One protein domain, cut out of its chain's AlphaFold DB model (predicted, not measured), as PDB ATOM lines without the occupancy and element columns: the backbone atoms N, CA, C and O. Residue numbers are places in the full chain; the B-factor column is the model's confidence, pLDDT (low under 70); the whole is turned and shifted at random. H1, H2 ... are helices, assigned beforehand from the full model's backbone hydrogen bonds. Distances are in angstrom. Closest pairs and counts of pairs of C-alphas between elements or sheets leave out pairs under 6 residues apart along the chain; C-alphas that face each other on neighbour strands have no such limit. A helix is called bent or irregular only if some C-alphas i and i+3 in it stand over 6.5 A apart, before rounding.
ATOM      1  N   GLU A  25     -24.928  44.165 -92.994       94.31
ATOM      2  CA  GLU A  25     -24.621  45.451 -93.629       94.31
ATOM      3  C   GLU A  25     -24.261  45.294 -95.117       94.31
ATOM      4  O   GLU A  25     -24.708  46.084 -95.955       94.31
ATOM      5  N   ALA A  26     -23.505  44.252 -95.483       94.12
ATOM      6  CA  ALA A  26     -23.197  43.959 -96.882       94.12
ATOM      7  C   ALA A  26     -24.465  43.595 -97.678       94.12
ATOM      8  O   ALA A  26     -24.612  44.020 -98.826       94.12
ATOM      9  N   TRP A  27     -25.398  42.864 -97.059       94.69
ATOM     10  CA  TRP A  27     -26.695  42.533 -97.652       94.69
ATOM     11  C   TRP A  27     -27.602  43.765 -97.778       94.69
ATOM     12  O   TRP A  27     -28.130  44.028 -98.858       94.69
ATOM     13  N   LEU A  28     -27.704  44.597 -96.734       95.62
ATOM     14  CA  LEU A  28     -28.461  45.856 -96.743       95.62
ATOM     15  C   LEU A  28     -27.984  46.812 -97.848       95.62
ATOM     16  O   LEU A  28     -28.806  47.431 -98.526       95.62
ATOM     17  N   ASN A  29     -26.673  46.886 -98.092       95.25
ATOM     18  CA  ASN A  29     -26.098  47.691 -99.175       95.25
ATOM     19  C   ASN A  29     -26.490  47.220-100.592       95.25
ATOM     20  O   ASN A  29     -26.433  48.019-101.529       95.25
ATOM     21  N   VAL A  30     -26.886  45.952-100.773       93.50
ATOM     22  CA  VAL A  30     -27.277  45.385-102.079       93.50
ATOM     23  C   VAL A  30     -28.796  45.257-102.227       93.50
ATOM     24  O   VAL A  30     -29.338  45.640-103.264       93.50
ATOM     25  N   TYR A  31     -29.481  44.754-101.198       93.38
ATOM     26  CA  TYR A  31     -30.905  44.409-101.225       93.38
ATOM     27  C   TYR A  31     -31.786  45.283-100.329       93.38
ATOM     28  O   TYR A  31     -32.967  45.433-100.634       93.38
ATOM     29  N   GLY A  32     -31.240  45.936 -99.296       94.25
ATOM     30  CA  GLY A  32     -32.024  46.685 -98.301       94.25
ATOM     31  C   GLY A  32     -32.987  47.712 -98.904       94.25
ATOM     32  O   GLY A  32     -34.149  47.768 -98.523       94.25
ATOM     33  N   ASN A  33     -32.560  48.464 -99.924       95.00
ATOM     34  CA  ASN A  33     -33.429  49.420-100.631       95.00
ATOM     35  C   ASN A  33     -34.587  48.768-101.416       95.00
ATOM     36  O   ASN A  33     -35.606  49.416-101.648       95.00
ATOM     37  N   ALA A  34     -34.430  47.521-101.869       94.62
ATOM     38  CA  ALA A  34     -35.471  46.783-102.585       94.62
ATOM     39  C   ALA A  34     -36.454  46.134-101.603       94.62
ATOM     40  O   ALA A  34     -37.663  46.283-101.768       94.62
ATOM     41  N   GLU A  35     -35.934  45.499-100.555       93.94
ATOM     42  CA  GLU A  35     -36.721  44.839 -99.509       93.94
ATOM     43  C   GLU A  35     -37.495  45.864 -98.658       93.94
ATOM     44  O   GLU A  35     -38.680  45.676 -98.399       93.94
ATOM     45  N   TYR A  36     -36.919  47.036 -98.354       94.25
ATOM     46  CA  TYR A  36     -37.666  48.148 -97.748       94.25
ATOM     47  C   TYR A  36     -38.800  48.663 -98.650       94.25
ATOM     48  O   TYR A  36     -39.839  49.098 -98.159       94.25
ATOM     49  N   ALA A  37     -38.644  48.595 -99.975       94.56
ATOM     50  CA  ALA A  37     -39.701  48.951-100.923       94.56
ATOM     51  C   ALA A  37     -40.760  47.843-101.107       94.56
ATOM     52  O   ALA A  37     -41.793  48.100-101.730       94.56
ATOM     53  N   ILE A  38     -40.521  46.636-100.588       93.56
ATOM     54  CA  ILE A  38     -41.529  45.578-100.417       93.56
ATOM     55  C   ILE A  38     -42.237  45.811 -99.078       93.56
ATOM     56  O   ILE A  38     -43.427  46.106 -99.074       93.56
ATOM     57  N   TYR A  39     -41.485  45.885 -97.975       93.19
ATOM     58  CA  TYR A  39     -41.998  46.227 -96.644       93.19
ATOM     59  C   TYR A  39     -42.905  47.471 -96.650       93.19
ATOM     60  O   TYR A  39     -44.005  47.434 -96.118       93.19
ATOM     61  N   LYS A  40     -42.513  48.562 -97.322       94.06
ATOM     62  CA  LYS A  40     -43.311  49.802 -97.403       94.06
ATOM     63  C   LYS A  40     -44.582  49.703 -98.277       94.06
ATOM     64  O   LYS A  40     -45.342  50.667 -98.346       94.06
ATOM     65  N   ARG A  41     -44.816  48.583 -98.968       93.69
ATOM     66  CA  ARG A  41     -46.107  48.263 -99.609       93.69
ATOM     67  C   ARG A  41     -46.977  47.358 -98.745       93.69
ATOM     68  O   ARG A  41     -48.192  47.500 -98.788       93.69
ATOM     69  N   ASP A  42     -46.342  46.445 -98.022       92.75
ATOM     70  CA  ASP A  42     -47.016  45.343 -97.336       92.75
ATOM     71  C   ASP A  42     -47.298  45.669 -95.853       92.75
ATOM     72  O   ASP A  42     -48.158  45.050 -95.232       92.75
ATOM     73  N   ALA A  43     -46.601  46.658 -95.284       87.88
ATOM     74  CA  ALA A  43     -46.842  47.176 -93.941       87.88
ATOM     75  C   ALA A  43     -48.086  48.081 -93.873       87.88
ATOM     76  O   ALA A  43     -48.348  48.890 -94.765       87.88
ATOM     77  N   ALA A  44     -48.802  47.971 -92.751       73.69
ATOM     78  CA  ALA A  44     -49.955  48.792 -92.378       73.69
ATOM     79  C   ALA A  44     -49.562  50.287 -92.153       73.69
ATOM     80  O   ALA A  44     -48.385  50.635 -92.287       73.69
ATOM     81  N   PRO A  45     -50.498  51.216 -91.852       85.44
ATOM     82  CA  PRO A  45     -50.447  52.614 -92.316       85.44
ATOM     83  C   PRO A  45     -49.320  53.509 -91.769       85.44
ATOM     84  O   PRO A  45     -49.193  54.646 -92.222       85.44
ATOM     85  N   ASN A  46     -48.477  53.027 -90.853       90.56
ATOM     86  CA  ASN A  46     -47.332  53.761 -90.311       90.56
ATOM     87  C   ASN A  46     -45.986  53.133 -90.753       90.56
ATOM     88  O   ASN A  46     -45.310  52.480 -89.952       90.56
ATOM     89  N   PRO A  47     -45.574  53.281 -92.032       90.44
ATOM     90  CA  PRO A  47     -44.347  52.683 -92.551       90.44
ATOM     91  C   PRO A  47     -43.109  53.385 -91.980       90.44
ATOM     92  O   PRO A  47     -42.693  54.446 -92.463       90.44
ATOM     93  N   MET A  48     -42.511  52.751 -90.969       94.00
ATOM     94  CA  MET A  48     -41.304  53.209 -90.279       94.00
ATOM     95  C   MET A  48     -40.135  53.506 -91.231       94.00
ATOM     96  O   MET A  48     -40.046  52.961 -92.328       94.00
ATOM     97  N   SER A  49     -39.240  54.412 -90.822       96.38
ATOM     98  CA  SER A  49     -38.158  54.921 -91.678       96.38
ATOM     99  C   SER A  49     -37.171  53.827 -92.108       96.38
ATOM    100  O   SER A  49     -37.029  52.813 -91.430       96.38
ATOM    101  N   TYR A  50     -36.424  54.053 -93.199       95.25
ATOM    102  CA  TYR A  50     -35.418  53.090 -93.675       95.25
ATOM    103  C   TYR A  50     -34.397  52.726 -92.589       95.25
ATOM    104  O   TYR A  50     -34.015  51.568 -92.470       95.25
ATOM    105  N   GLU A  51     -33.989  53.694 -91.766       95.94
ATOM    106  CA  GLU A  51     -33.068  53.438 -90.661       95.94
ATOM    107  C   GLU A  51     -33.697  52.602 -89.546       95.94
ATOM    108  O   GLU A  51     -33.057  51.665 -89.074       95.94
ATOM    109  N   ALA A  52     -34.932  52.912 -89.140       95.25
ATOM    110  CA  ALA A  52     -35.652  52.128 -88.138       95.25
ATOM    111  C   ALA A  52     -35.897  50.696 -88.636       95.25
ATOM    112  O   ALA A  52     -35.647  49.737 -87.912       95.25
ATOM    113  N   TRP A  53     -36.282  50.553 -89.907       95.50
ATOM    114  CA  TRP A  53     -36.413  49.269 -90.582       95.50
ATOM    115  C   TRP A  53     -35.084  48.508 -90.601       95.50
ATOM    116  O   TRP A  53     -35.037  47.407 -90.068       95.50
ATOM    117  N   SER A  54     -33.985  49.113 -91.072       94.56
ATOM    118  CA  SER A  54     -32.650  48.482 -91.153       94.56
ATOM    119  C   SER A  54     -32.078  47.978 -89.818       94.56
ATOM    120  O   SER A  54     -31.152  47.170 -89.823       94.56
ATOM    121  N   LYS A  55     -32.621  48.463 -88.694       94.69
ATOM    122  CA  LYS A  55     -32.246  48.115 -87.314       94.69
ATOM    123  C   LYS A  55     -33.267  47.177 -86.640       94.69
ATOM    124  O   LYS A  55     -33.073  46.817 -85.486       94.69
ATOM    125  N   SER A  56     -34.350  46.806 -87.331       92.94
ATOM    126  CA  SER A  56     -35.440  45.972 -86.805       92.94
ATOM    127  C   SER A  56     -35.322  44.502 -87.209       92.94
ATOM    128  O   SER A  56     -34.758  44.153 -88.248       92.94
ATOM    129  N   GLU A  57     -35.938  43.635 -86.410       91.00
ATOM    130  CA  GLU A  57     -35.947  42.180 -86.601       91.00
ATOM    131  C   GLU A  57     -36.582  41.735 -87.935       91.00
ATOM    132  O   GLU A  57     -36.165  40.731 -88.513       91.00
ATOM    133  N   HIS A  58     -37.488  42.537 -88.513       86.88
ATOM    134  CA  HIS A  58     -38.066  42.298 -89.845       86.88
ATOM    135  C   HIS A  58     -37.028  42.171 -90.973       86.88
ATOM    136  O   HIS A  58     -37.341  41.624 -92.027       86.88
ATOM    137  N   VAL A  59     -35.807  42.675 -90.780       90.56
ATOM    138  CA  VAL A  59     -34.704  42.587 -91.753       90.56
ATOM    139  C   VAL A  59     -33.885  41.311 -91.564       90.56
ATOM    140  O   VAL A  59     -33.327  40.780 -92.528       90.56
ATOM    141  N   LEU A  60     -33.852  40.779 -90.339       89.00
ATOM    142  CA  LEU A  60     -33.114  39.567 -90.008       89.00
ATOM    143  C   LEU A  60     -33.715  38.339 -90.704       89.00
ATOM    144  O   LEU A  60     -32.961  37.520 -91.217       89.00
ATOM    145  N   GLY A  61     -35.046  38.252 -90.811       88.19
ATOM    146  CA  GLY A  61     -35.744  37.169 -91.520       88.19
ATOM    147  C   GLY A  61     -35.326  37.023 -92.996       88.19
ATOM    148  O   GLY A  61     -34.810  35.969 -93.371       88.19
ATOM    149  N   PRO A  62     -35.475  38.064 -93.840       86.75
ATOM    150  CA  PRO A  62     -34.996  38.051 -95.222       86.75
ATOM    151  C   PRO A  62     -33.492  37.776 -95.341       86.75
ATOM    152  O   PRO A  62     -33.088  36.965 -96.173       86.75
ATOM    153  N   PHE A  63     -32.652  38.389 -94.498       89.31
ATOM    154  CA  PHE A  63     -31.208  38.123 -94.491       89.31
ATOM    155  C   PHE A  63     -30.885  36.651 -94.180       89.31
ATOM    156  O   PHE A  63     -30.093  36.023 -94.888       89.31
ATOM    157  N   LEU A  64     -31.533  36.073 -93.164       85.88
ATOM    158  CA  LEU A  64     -31.373  34.671 -92.784       85.88
ATOM    159  C   LEU A  64     -31.851  33.731 -93.901       85.88
ATOM    160  O   LEU A  64     -31.189  32.740 -94.199       85.88
ATOM    161  N   TRP A  65     -32.944  34.065 -94.590       87.12
ATOM    162  CA  TRP A  65     -33.416  33.311 -95.756       87.12
ATOM    163  C   TRP A  65     -32.415  33.338 -96.923       87.12
ATOM    164  O   TRP A  65     -32.135  32.302 -97.523       87.12
ATOM    165  N   TYR A  66     -31.814  34.494 -97.224       85.12
ATOM    166  CA  TYR A  66     -30.784  34.578 -98.266       85.12
ATOM    167  C   TYR A  66     -29.504  33.811 -97.891       85.12
ATOM    168  O   TYR A  66     -28.959  33.113 -98.743       85.12
ATOM    169  N   THR A  67     -29.040  33.894 -96.640       84.50
ATOM    170  CA  THR A  67     -27.831  33.174 -96.186       84.50
ATOM    171  C   THR A  67     -28.034  31.660 -96.078       84.50
ATOM    172  O   THR A  67     -27.144  30.902 -96.454       84.50
ATOM    173  N   THR A  68     -29.207  31.192 -95.640       83.25
ATOM    174  CA  THR A  68     -29.525  29.750 -95.598       83.25
ATOM    175  C   THR A  68     -29.690  29.144 -96.992       83.25
ATOM    176  O   THR A  68     -29.261  28.012 -97.205       83.25
ATOM    177  N   LEU A  69     -30.218  29.900 -97.967       85.31
ATOM    178  CA  LEU A  69     -30.215  29.481 -99.373       85.31
ATOM    179  C   LEU A  69     -28.805  29.336 -99.954       85.31
ATOM    180  O   LEU A  69     -28.594  28.409-100.731       85.31
ATOM    181  N   ASP A  70     -27.863  30.219 -99.602       81.88
ATOM    182  CA  ASP A  70     -26.468  30.071-100.036       81.88
ATOM    183  C   ASP A  70     -25.888  28.752 -99.488       81.88
ATOM    184  O   ASP A  70     -25.418  27.936-100.276       81.88
ATOM    185  N   VAL A  71     -26.021  28.479 -98.180       82.88
ATOM    186  CA  VAL A  71     -25.540  27.225 -97.551       82.88
ATOM    187  C   VAL A  71     -26.146  25.978 -98.212       82.88
ATOM    188  O   VAL A  71     -25.420  25.055 -98.576       82.88
ATOM    189  N   TRP A  72     -27.463  25.958 -98.448       82.06
ATOM    190  CA  TRP A  72     -28.143  24.819 -99.087       82.06
ATOM    191  C   TRP A  72     -27.728  24.595-100.555       82.06
ATOM    192  O   TRP A  72     -27.887  23.490-101.077       82.06
ATOM    193  N   GLU A  73     -27.198  25.614-101.241       74.75
ATOM    194  CA  GLU A  73     -26.629  25.477-102.587       74.75
ATOM    195  C   GLU A  73     -25.161  24.994-102.583       74.75
ATOM    196  O   GLU A  73     -24.686  24.519-103.617       74.75
TER     197      GLU A  73
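What this domain is: This is residues 25 to 73 of the 625 residues of an uncharacterized protein of Bimuria novae-zelandiae CBS 107.79 (UniProt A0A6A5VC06). A long, sharply kinked helix, H1, runs out to a loop that folds the chain back on it; the short helix H2 packs on H1 near its kink, and a second long helix, H3, then runs slantwise past the first residues of H1. The two ends of the resulting rod stick out: the turn at residues 41 to 46, and residues 68 to 73 of H3. The printed part has 49 residues with three named helices, in the order H1, H2, H3, and no named strand; its class is all helix. It is only just compact, close to loose, with a radius of gyration of the C-alphas of 11.4 A, and it spans 37 by 18 by 17 A.

How they stand to each other: Begin with H1, residues 25 to 42, the longest helix by residues. Near residue 32 you will find a kink of 69 degrees, and the helix is irregular there: C-alphas 30 and 33 are 7.5 A apart. H2, residues 50 to 54, touches H1, which takes part with residues 28 to 36 alone; the closest C-alphas, those of Tyr 36 and Tyr 50, are 6.8 A apart. Look next at H3, residues 57 to 73. It is close to H1 but not clearly touching; their closest C-alphas, those of Trp 27 and Phe 63, are 7.1 A apart. The lines of H1, a rough one, and H3 stand at a steep tilt of 60 degrees, opposite ways. H2 and H3 are also close but not clearly touching, with their closest C-alphas, those of Trp 53 and Val 59, 7.0 A apart. In H2 every O i to N i+4 pair is within hydrogen-bond range, against 9 of 14 in H1 and 11 of 13 in H3.

Where its parts are: Find C-alpha 25 at (-24.621, 45.451, -93.629); from there H1 runs to C-alpha 42 at (-47.016, 45.343, -97.336), 22.7 A from first to last C-alpha. H2 begins at C-alpha 50, at (-35.418, 53.090, -93.675), and ends at Ser 54. H3 runs from Glu 57 to C-alpha 73 at (-26.629, 25.477, -102.587), 24.9 A from first to last C-alpha.

The domain as a whole: The two C-alphas farthest apart are those of Pro 45 and Glu 73, at 37.5 A. Set aside residues 41 to 46, of which 41 and 42 belong to H1, and residues 68 to 73 of H3, which stand free; the remaining body spans 26 by 17 by 16 A. The printed part has no cut. The link from H1 to H2 is short, with 7 residues, and the link from H2 to H3 is tight, with 2. The mean pLDDT of the printed part is 90.4, and no printed residue of this model is under 70.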